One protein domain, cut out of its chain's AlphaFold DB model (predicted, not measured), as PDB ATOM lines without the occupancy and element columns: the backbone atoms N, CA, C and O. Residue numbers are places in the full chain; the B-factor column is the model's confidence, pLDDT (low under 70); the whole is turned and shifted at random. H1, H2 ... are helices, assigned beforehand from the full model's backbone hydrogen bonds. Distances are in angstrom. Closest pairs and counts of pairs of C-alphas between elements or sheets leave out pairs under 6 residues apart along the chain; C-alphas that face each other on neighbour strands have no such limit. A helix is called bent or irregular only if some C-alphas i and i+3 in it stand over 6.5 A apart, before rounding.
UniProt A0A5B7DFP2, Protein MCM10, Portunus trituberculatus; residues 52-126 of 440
ATOM      1  N   SER A  52      40.274  63.520   0.416       63.84
ATOM      2  CA  SER A  52      40.362  63.331   1.871       63.84
ATOM      3  C   SER A  52      39.675  62.046   2.344       63.84
ATOM      4  O   SER A  52      40.151  61.424   3.294       63.84
ATOM      5  N   LYS A  53      38.603  61.613   1.666       67.25
ATOM      6  CA  LYS A  53      37.957  60.316   1.919       67.25
ATOM      7  C   LYS A  53      38.859  59.155   1.505       67.25
ATOM      8  O   LYS A  53      39.003  58.229   2.293       67.25
ATOM      9  N   ASP A  54      39.527  59.259   0.356       68.81
ATOM     10  CA  ASP A  54      40.450  58.230  -0.146       68.81
ATOM     11  C   ASP A  54      41.685  58.057   0.763       68.81
ATOM     12  O   ASP A  54      42.135  56.944   1.032       68.81
ATOM     13  N   LEU A  55      42.206  59.153   1.324       73.62
ATOM     14  CA  LEU A  55      43.280  59.110   2.325       73.62
ATOM     15  C   LEU A  55      42.840  58.440   3.637       73.62
ATOM     16  O   LEU A  55      43.617  57.709   4.254       73.62
ATOM     17  N   ALA A  56      41.594  58.657   4.068       69.12
ATOM     18  CA  ALA A  56      41.056  58.035   5.274       69.12
ATOM     19  C   ALA A  56      40.861  56.514   5.108       69.12
ATOM     20  O   ALA A  56      41.180  55.754   6.026       69.12
ATOM     21  N   THR A  57      40.415  56.050   3.936       79.06
ATOM     22  CA  THR A  57      40.303  54.613   3.624       79.06
ATOM     23  C   THR A  57      41.665  53.927   3.548       79.06
ATOM     24  O   THR A  57      41.819  52.838   4.105       79.06
ATOM     25  N   LEU A  58      42.686  54.565   2.964       76.25
ATOM     26  CA  LEU A  58      44.046  54.004   2.934       76.25
ATOM     27  C   LEU A  58      44.671  53.889   4.333       76.25
ATOM     28  O   LEU A  58      45.308  52.881   4.653       76.25
ATOM     29  N   ASN A  59      44.439  54.874   5.203       82.06
ATOM     30  CA  ASN A  59      44.891  54.809   6.594       82.06
ATOM     31  C   ASN A  59      44.174  53.701   7.384       82.06
ATOM     32  O   ASN A  59      44.808  52.999   8.178       82.06
ATOM     33  N   SER A  60      42.880  53.482   7.136       81.00
ATOM     34  CA  SER A  60      42.123  52.381   7.747       81.00
ATOM     35  C   SER A  60      42.675  51.009   7.336       81.00
ATOM     36  O   SER A  60      42.953  50.176   8.200       81.00
ATOM     37  N   LEU A  61      42.948  50.806   6.042       82.19
ATOM     38  CA  LEU A  61      43.522  49.561   5.515       82.19
ATOM     39  C   LEU A  61      44.921  49.276   6.072       82.19
ATOM     40  O   LEU A  61      45.213  48.153   6.482       82.19
ATOM     41  N   LYS A  62      45.776  50.300   6.174       87.50
ATOM     42  CA  LYS A  62      47.105  50.167   6.789       87.50
ATOM     43  C   LYS A  62      47.017  49.753   8.261       87.50
ATOM     44  O   LYS A  62      47.817  48.945   8.731       87.50
ATOM     45  N   THR A  63      46.028  50.277   8.980       83.19
ATOM     46  CA  THR A  63      45.785  49.929  10.387       83.19
ATOM     47  C   THR A  63      45.275  48.492  10.522       83.19
ATOM     48  O   THR A  63      45.734  47.765  11.401       83.19
ATOM     49  N   GLN A  64      44.398  48.044   9.616       83.12
ATOM     50  CA  GLN A  64      43.924  46.657   9.571       83.12
ATOM     51  C   GLN A  64      45.052  45.663   9.271       83.12
ATOM     52  O   GLN A  64      45.164  44.657   9.968       83.12
ATOM     53  N   MET A  65      45.928  45.969   8.310       85.69
ATOM     54  CA  MET A  65      47.087  45.128   7.997       85.69
ATOM     55  C   MET A  65      48.048  45.008   9.184       85.69
ATOM     56  O   MET A  65      48.463  43.907   9.536       85.69
ATOM     57  N   LYS A  66      48.338  46.123   9.867       87.69
ATOM     58  CA  LYS A  66      49.190  46.119  11.066       87.69
ATOM     59  C   LYS A  66      48.554  45.340  12.224       87.69
ATOM     60  O   LYS A  66      49.252  44.642  12.953       87.69
ATOM     61  N   ALA A  67      47.232  45.422  12.385       78.81
ATOM     62  CA  ALA A  67      46.505  44.643  13.385       78.81
ATOM     63  C   ALA A  67      46.511  43.137  13.068       78.81
ATOM     64  O   ALA A  67      46.626  42.326  13.985       78.81
ATOM     65  N   GLN A  68      46.415  42.749  11.792       79.75
ATOM     66  CA  GLN A  68      46.565  41.352  11.373       79.75
ATOM     67  C   GLN A  68      47.991  40.837  11.599       79.75
ATOM     68  O   GLN A  68      48.157  39.718  12.075       79.75
ATOM     69  N   GLU A  69      49.008  41.659  11.343       80.38
ATOM     70  CA  GLU A  69      50.409  41.300  11.575       80.38
ATOM     71  C   GLU A  69      50.718  41.094  13.070       80.38
ATOM     72  O   GLU A  69      51.410  40.147  13.433       80.38
ATOM     73  N   LEU A  70      50.165  41.933  13.955       70.38
ATOM     74  CA  LEU A  70      50.279  41.744  15.408       70.38
ATOM     75  C   LEU A  70      49.576  40.460  15.867       70.38
ATOM     76  O   LEU A  70      50.160  39.674  16.605       70.38
ATOM     77  N   LYS A  71      48.371  40.187  15.349       70.31
ATOM     78  CA  LYS A  71      47.649  38.937  15.635       70.31
ATOM     79  C   LYS A  71      48.386  37.691  15.142       70.31
ATOM     80  O   LYS A  71      48.250  36.641  15.758       70.31
ATOM     81  N   ALA A  72      49.138  37.782  14.044       68.31
ATOM     82  CA  ALA A  72      49.982  36.688  13.569       68.31
ATOM     83  C   ALA A  72      51.200  36.483  14.487       68.31
ATOM     84  O   ALA A  72      51.483  35.357  14.878       68.31
ATOM     85  N   LYS A  73      51.852  37.570  14.921       62.56
ATOM     86  CA  LYS A  73      52.997  37.518  15.851       62.56
ATOM     87  C   LYS A  73      52.637  36.973  17.239       62.56
ATOM     88  O   LYS A  73      53.482  36.336  17.863       62.56
ATOM     89  N   ASP A  74      51.407  37.189  17.701       55.34
ATOM     90  CA  ASP A  74      50.922  36.651  18.980       55.34
ATOM     91  C   ASP A  74      50.589  35.147  18.911       55.34
ATOM     92  O   ASP A  74      50.649  34.463  19.930       55.34
ATOM     93  N   LYS A  75      50.291  34.598  17.721       56.78
ATOM     94  CA  LYS A  75      50.033  33.156  17.539       56.78
ATOM     95  C   LYS A  75      51.297  32.300  17.621       56.78
ATOM     96  O   LYS A  75      51.239  31.190  18.141       56.78
ATOM     97  N   ASP A  76      52.438  32.827  17.183       52.91
ATOM     98  CA  ASP A  76      53.708  32.084  17.161       52.91
ATOM     99  C   ASP A  76      54.381  31.984  18.543       52.91
ATOM    100  O   ASP A  76      55.402  31.315  18.710       52.91
ATOM    101  N   LYS A  77      53.808  32.626  19.568       53.81
ATOM    102  CA  LYS A  77      54.280  32.559  20.953       53.81
ATOM    103  C   LYS A  77      53.132  32.159  21.872       53.81
ATOM    104  O   LYS A  77      52.553  33.001  22.554       53.81
ATOM    105  N   LEU A  78      52.853  30.857  21.959       52.47
ATOM    106  CA  LEU A  78      52.167  30.294  23.124       52.47
ATOM    107  C   LEU A  78      53.042  30.584  24.350       52.47
ATOM    108  O   LEU A  78      54.010  29.886  24.640       52.47
ATOM    109  N   ASN A  79      52.755  31.698  25.010       58.72
ATOM    110  CA  ASN A  79      53.531  32.230  26.113       58.72
ATOM    111  C   ASN A  79      53.223  31.375  27.348       58.72
ATOM    112  O   ASN A  79      52.294  31.679  28.093       58.72
ATOM    113  N   ILE A  80      53.931  30.251  27.506       59.47
ATOM    114  CA  ILE A  80      53.752  29.334  28.636       59.47
ATOM    115  C   ILE A  80      54.056  30.127  29.918       59.47
ATOM    116  O   ILE A  80      55.188  30.581  30.109       59.47
ATOM    117  N   PRO A  81      53.062  30.356  30.797       62.03
ATOM    118  CA  PRO A  81      53.271  31.098  32.033       62.03
ATOM    119  C   PRO A  81      54.329  30.416  32.905       62.03
ATOM    120  O   PRO A  81      54.380  29.191  32.978       62.03
ATOM    121  N   LYS A  82      55.104  31.198  33.668       61.03
ATOM    122  CA  LYS A  82      56.173  30.736  34.589       61.03
ATOM    123  C   LYS A  82      55.709  29.797  35.729       61.03
ATOM    124  O   LYS A  82      56.464  29.541  36.659       61.03
ATOM    125  N   HIS A  83      54.456  29.348  35.715       67.00
ATOM    126  CA  HIS A  83      53.818  28.540  36.756       67.00
ATOM    127  C   HIS A  83      53.740  27.042  36.424       67.00
ATOM    128  O   HIS A  83      53.177  26.296  37.229       67.00
ATOM    129  N   PHE A  84      54.261  26.621  35.267       74.12
ATOM    130  CA  PHE A  84      54.297  25.227  34.825       74.12
ATOM    131  C   PHE A  84      55.697  24.633  34.995       74.12
ATOM    132  O   PHE A  84      56.695  25.315  34.763       74.12
ATOM    133  N   ASN A  85      55.769  23.360  35.390       80.56
ATOM    134  CA  ASN A  85      57.029  22.615  35.396       80.56
ATOM    135  C   ASN A  85      57.500  22.344  33.946       80.56
ATOM    136  O   ASN A  85      56.698  22.361  33.008       80.56
ATOM    137  N   GLU A  86      58.786  22.067  33.732       77.88
ATOM    138  CA  GLU A  86      59.352  21.768  32.404       77.88
ATOM    139  C   GLU A  86      58.688  20.528  31.771       77.88
ATOM    140  O   GLU A  86      58.367  20.507  30.576       77.88
ATOM    141  N   GLY A  87      58.344  19.537  32.604       80.12
ATOM    142  CA  GLY A  87      57.551  18.371  32.204       80.12
ATOM    143  C   GLY A  87      56.104  18.712  31.823       80.12
ATOM    144  O   GLY A  87      55.586  18.192  30.836       80.12
ATOM    145  N   GLU A  88      55.456  19.629  32.550       81.38
ATOM    146  CA  GLU A  88      54.092  20.089  32.239       81.38
ATOM    147  C   GLU A  88      54.068  20.898  30.940       81.38
ATOM    148  O   GLU A  88      53.175  20.721  30.115       81.38
ATOM    149  N   SER A  89      55.092  21.719  30.715       84.44
ATOM    150  CA  SER A  89      55.261  22.529  29.505       84.44
ATOM    151  C   SER A  89      55.433  21.652  28.259       84.44
ATOM    152  O   SER A  89      54.774  21.875  27.241       84.44
ATOM    153  N   SER A  90      56.236  20.590  28.369       84.94
ATOM    154  CA  SER A  90      56.424  19.598  27.302       84.94
ATOM    155  C   SER A  90      55.140  18.807  27.014       84.94
ATOM    156  O   SER A  90      54.795  18.559  25.856       84.94
ATOM    157  N   ALA A  91      54.377  18.458  28.058       84.19
ATOM    158  CA  ALA A  91      53.090  17.779  27.914       84.19
ATOM    159  C   ALA A  91      52.040  18.667  27.221       84.19
ATOM    160  O   ALA A  91      51.328  18.191  26.334       84.19
ATOM    161  N   ILE A  92      51.973  19.957  27.572       86.81
ATOM    162  CA  ILE A  92      51.087  20.935  26.920       86.81
ATOM    163  C   ILE A  92      51.447  21.074  25.439       86.81
ATOM    164  O   ILE A  92      50.549  21.046  24.599       86.81
ATOM    165  N   GLN A  93      52.736  21.155  25.099       85.94
ATOM    166  CA  GLN A  93      53.185  21.288  23.711       85.94
ATOM    167  C   GLN A  93      52.815  20.060  22.864       85.94
ATOM    168  O   GLN A  93      52.311  20.201  21.751       85.94
ATOM    169  N   HIS A  94      52.974  18.852  23.409       85.44
ATOM    170  CA  HIS A  94      52.570  17.616  22.735       85.44
ATOM    171  C   HIS A  94      51.041  17.494  22.570       85.44
ATOM    172  O   HIS A  94      50.563  16.971  21.562       85.44
ATOM    173  N   VAL A  95      50.245  17.993  23.524       86.25
ATOM    174  CA  VAL A  95      48.776  18.022  23.393       86.25
ATOM    175  C   VAL A  95      48.324  19.084  22.395       86.25
ATOM    176  O   VAL A  95      47.441  18.799  21.591       86.25
ATOM    177  N   ALA A  96      48.952  20.259  22.393       86.69
ATOM    178  CA  ALA A  96      48.665  21.332  21.447       86.69
ATOM    179  C   ALA A  96      48.924  20.905  19.992       86.69
ATOM    180  O   ALA A  96      48.137  21.243  19.115       86.69
ATOM    181  N   GLN A  97      49.961  20.091  19.747       85.25
ATOM    182  CA  GLN A  97      50.231  19.503  18.426       85.25
ATOM    183  C   GLN A  97      49.123  18.552  17.948       85.25
ATOM    184  O   GLN A  97      48.878  18.453  16.750       85.25
ATOM    185  N   LYS A  98      48.460  17.840  18.867       85.94
ATOM    186  CA  LYS A  98      47.368  16.911  18.530       85.94
ATOM    187  C   LYS A  98      46.015  17.605  18.451       85.94
ATOM    188  O   LYS A  98      45.189  17.212  17.641       85.94
ATOM    189  N   ASN A  99      45.777  18.588  19.317       87.81
ATOM    190  CA  ASN A  99      44.543  19.357  19.408       87.81
ATOM    191  C   ASN A  99      44.835  20.763  19.954       87.81
ATOM    192  O   ASN A  99      45.027  20.940  21.161       87.81
ATOM    193  N   GLU A 100      44.773  21.765  19.078       85.81
ATOM    194  CA  GLU A 100      45.031  23.175  19.410       85.81
ATOM    195  C   GLU A 100      44.094  23.682  20.523       85.81
ATOM    196  O   GLU A 100      44.546  24.218  21.534       85.81
ATOM    197  N   PHE A 101      42.794  23.384  20.413       87.31
ATOM    198  CA  PHE A 101      41.772  23.772  21.396       87.31
ATOM    199  C   PHE A 101      42.009  23.185  22.795       87.31
ATOM    200  O   PHE A 101      41.727  23.824  23.812       87.31
ATOM    201  N   LEU A 102      42.500  21.944  22.868       86.25
ATOM    202  CA  LEU A 102      42.770  21.299  24.151       86.25
ATOM    203  C   LEU A 102      44.047  21.866  24.775       86.25
ATOM    204  O   LEU A 102      44.055  22.125  25.975       86.25
ATOM    205  N   GLY A 103      45.085  22.111  23.970       86.62
ATOM    206  CA  GLY A 103      46.309  22.779  24.415       86.62
ATOM    207  C   GLY A 103      46.021  24.142  25.043       86.62
ATOM    208  O   GLY A 103      46.454  24.397  26.166       86.62
ATOM    209  N   GLU A 104      45.197  24.965  24.386       86.69
ATOM    210  CA  GLU A 104      44.772  26.276  24.896       86.69
ATOM    211  C   GLU A 104      44.052  26.169  26.252       86.69
ATOM    212  O   GLU A 104      44.327  26.930  27.180       86.69
ATOM    213  N   LYS A 105      43.184  25.165  26.425       87.00
ATOM    214  CA  LYS A 105      42.507  24.923  27.709       87.00
ATOM    215  C   LYS A 105      43.438  24.442  28.821       87.00
ATOM    216  O   LYS A 105      43.135  24.686  29.989       87.00
ATOM    217  N   LEU A 106      44.543  23.775  28.489       86.44
ATOM    218  CA  LEU A 106      45.532  23.308  29.467       86.44
ATOM    219  C   LEU A 106      46.473  24.420  29.951       86.44
ATOM    220  O   LEU A 106      47.020  24.301  31.046       86.44
ATOM    221  N   LEU A 107      46.605  25.517  29.200       86.31
ATOM    222  CA  LEU A 107      47.316  26.725  29.641       86.31
ATOM    223  C   LEU A 107      46.576  27.468  30.770       86.31
ATOM    224  O   LEU A 107      47.203  28.186  31.552       86.31
ATOM    225  N   ALA A 108      45.256  27.294  30.893       85.06
ATOM    226  CA  ALA A 108      44.472  27.910  31.959       85.06
ATOM    227  C   ALA A 108      44.686  27.181  33.306       85.06
ATOM    228  O   ALA A 108      44.542  25.955  33.365       85.06
ATOM    229  N   PRO A 109      44.939  27.890  34.428       81.62
ATOM    230  CA  PRO A 109      45.218  27.287  35.738       81.62
ATOM    231  C   PRO A 109      43.946  26.764  36.437       81.62
ATOM    232  O   PRO A 109      43.669  27.088  37.592       81.62
ATOM    233  N   THR A 110      43.148  25.951  35.744       87.25
ATOM    234  CA  THR A 110      41.944  25.320  36.299       87.25
ATOM    235  C   THR A 110      42.298  24.043  37.073       87.25
ATOM    236  O   THR A 110      43.231  23.333  36.690       87.25
ATOM    237  N   PRO A 111      41.549  23.678  38.132       84.25
ATOM    238  CA  PRO A 111      41.815  22.454  38.896       84.25
ATOM    239  C   PRO A 111      41.817  21.183  38.035       84.25
ATOM    240  O   PRO A 111      42.645  20.299  38.243       84.25
ATOM    241  N   GLY A 112      40.928  21.112  37.036       88.81
ATOM    242  CA  GLY A 112      40.850  19.989  36.098       88.81
ATOM    243  C   GLY A 112      42.064  19.896  35.172       88.81
ATOM    244  O   GLY A 112      42.643  18.819  35.048       88.81
ATOM    245  N   ALA A 113      42.495  21.019  34.583       88.56
ATOM    246  CA  ALA A 113      43.692  21.064  33.738       88.56
ATOM    247  C   ALA A 113      44.953  20.685  34.524       88.56
ATOM    248  O   ALA A 113      45.743  19.868  34.060       88.56
ATOM    249  N   ARG A 114      45.105  21.196  35.753       86.75
ATOM    250  CA  ARG A 114      46.245  20.853  36.617       86.75
ATOM    251  C   ARG A 114      46.250  19.383  37.019       86.75
ATOM    252  O   ARG A 114      47.308  18.770  37.034       86.75
ATOM    253  N   ASN A 115      45.086  18.806  37.321       88.25
ATOM    254  CA  ASN A 115      45.007  17.386  37.658       88.25
ATOM    255  C   ASN A 115      45.378  16.505  36.454       88.25
ATOM    256  O   ASN A 115      46.143  15.555  36.598       88.25
ATOM    257  N   LEU A 116      44.899  16.854  35.256       87.25
ATOM    258  CA  LEU A 116      45.246  16.138  34.030       87.25
ATOM    259  C   LEU A 116      46.742  16.247  33.712       87.25
ATOM    260  O   LEU A 116      47.379  15.227  33.472       87.25
ATOM    261  N   LEU A 117      47.322  17.449  33.780       87.38
ATOM    262  CA  LEU A 117      48.760  17.659  33.577       87.38
ATOM    263  C   LEU A 117      49.595  16.879  34.593       87.38
ATOM    264  O   LEU A 117      50.544  16.205  34.211       87.38
ATOM    265  N   LYS A 118      49.181  16.855  35.862       83.81
ATOM    266  CA  LYS A 118      49.836  16.061  36.907       83.81
ATOM    267  C   LYS A 118      49.804  14.556  36.618       83.81
ATOM    268  O   LYS A 118      50.790  13.863  36.859       83.81
ATOM    269  N   HIS A 119      48.699  14.049  36.069       82.62
ATOM    270  CA  HIS A 119      48.596  12.656  35.626       82.62
ATOM    271  C   HIS A 119      49.425  12.366  34.366       82.62
ATOM    272  O   HIS A 119      49.983  11.276  34.251       82.62
ATOM    273  N   MET A 120      49.532  13.322  33.439       81.31
ATOM    274  CA  MET A 120      50.328  13.187  32.212       81.31
ATOM    275  C   MET A 120      51.833  13.236  32.479       81.31
ATOM    276  O   MET A 120      52.583  12.485  31.864       81.31
ATOM    277  N   VAL A 121      52.263  14.087  33.411       81.25
ATOM    278  CA  VAL A 121      53.672  14.244  33.800       81.25
ATOM    279  C   VAL A 121      54.127  13.137  34.753       81.25
ATOM    280  O   VAL A 121      55.325  12.977  34.947       81.25
ATOM    281  N   LYS A 122      53.200  12.324  35.297       68.75
ATOM    282  CA  LYS A 122      53.486  11.232  36.246       68.75
ATOM    283  C   LYS A 122      54.575  11.634  37.245       68.75
ATOM    284  O   LYS A 122      55.603  10.970  37.357       68.75
ATOM    285  N   GLU A 123      54.375  12.736  37.961       53.91
ATOM    286  CA  GLU A 123      55.303  13.072  39.038       53.91
ATOM    287  C   GLU A 123      55.167  12.047  40.172       53.91
ATOM    288  O   GLU A 123      54.231  12.100  40.968       53.91
ATOM    289  N   ASP A 124      56.108  11.098  40.198       52.59
ATOM    290  CA  ASP A 124      56.597  10.334  41.351       52.59
ATOM    291  C   ASP A 124      55.539   9.894  42.386       52.59
ATOM    292  O   ASP A 124      55.760   9.970  43.600       52.59
ATOM    293  N   THR A 125      54.393   9.370  41.947       51.72
ATOM    294  CA  THR A 125      53.521   8.602  42.852       51.72
ATOM    295  C   THR A 125      54.180   7.284  43.238       51.72
ATOM    296  O   THR A 125      54.072   6.860  44.385       51.72
ATOM    297  N   ASP A 126      54.965   6.701  42.333       52.81
ATOM    298  CA  ASP A 126      55.566   5.381  42.537       52.81
ATOM    299  C   ASP A 126      56.778   5.436  43.487       52.81
ATOM    300  O   ASP A 126      57.026   4.492  44.233       52.81
TER     301      ASP A 126
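What this domain is: This is residues 52 to 126 of the 440 residues of the protein "Protein MCM10" of Portunus trituberculatus (UniProt A0A5B7DFP2). One long helix, H1, sticks out with residues 52 to 77 as a free arm from a small compact head of three shorter helices. In the head, H2 and H3 fold back on each other as a helical hairpin, and H4 packs crosswise on both. The printed part has 75 residues, with four named helices in the order H1, H2, H3, H4 and no named strand; the class is all helix. The whole is extended, with a radius of gyration of the C-alphas of 19.3 A, and spans 72 by 20 by 20 A.

Where its parts are: H1, residues 52 to 75, is the longest helix, 35.3 A from C-alpha 52 at (40.362, 63.331, 1.871) to C-alpha 75 at (50.033, 33.156, 17.539). H2, residues 86 to 98, measures 19.0 A from first to last C-alpha. H3, residues 100 to 107, measures 11.1 A. H4, residues 111 to 121, measures 15.3 A and ends with C-alpha 121 at (53.672, 14.244, 33.800). No helix is bent or irregular.

How they stand to each other: H1 touches no helix: it is apart from H2, H3 and H4. H2 and H3 form a hairpin and touch, with residues 92 to 97 alone on the side of H2. Their closest C-alphas, those of Ala 96 and Gly 103, are 4.1 A apart, and they run opposite ways at a shallow tilt of 20 degrees. H2 touches H4 with residues 87 to 92 alone; the closest C-alphas, of Gly 87 and Val 121, are 5.9 A apart. The lines of H2 and H4 are about perpendicular, at 81 degrees. H3 and H4 touch, with the C-alphas of Leu 106 and Ala 113 closest at 5.2 A, and are about perpendicular, at 79 degrees. In H1, H3 and H4 every O i to N i+4 pair is within hydrogen-bond range; in H2 it is 8 of 9.

The domain as a whole: The outline is a rod, and the two C-alphas farthest apart, those of Ser 52 and Asp 126, are 72.4 A apart. Residues 52 to 77, of which 52 to 75 belong to H1, stand free. Without them the body of 49 residues spans 31 by 21 by 19 A, with a radius of gyration of 10.2 A. The printed part has no cut. The links from H2 to H3 and from H3 to H4 are tight, with 1 and 3 residues between; that from H1 to H2 is short, with 10 residues, and no link is long. The mean pLDDT of the printed part is 76.9; it is under 70 at residues 52 to 54, 56, 72 to 83 and 122 to 126.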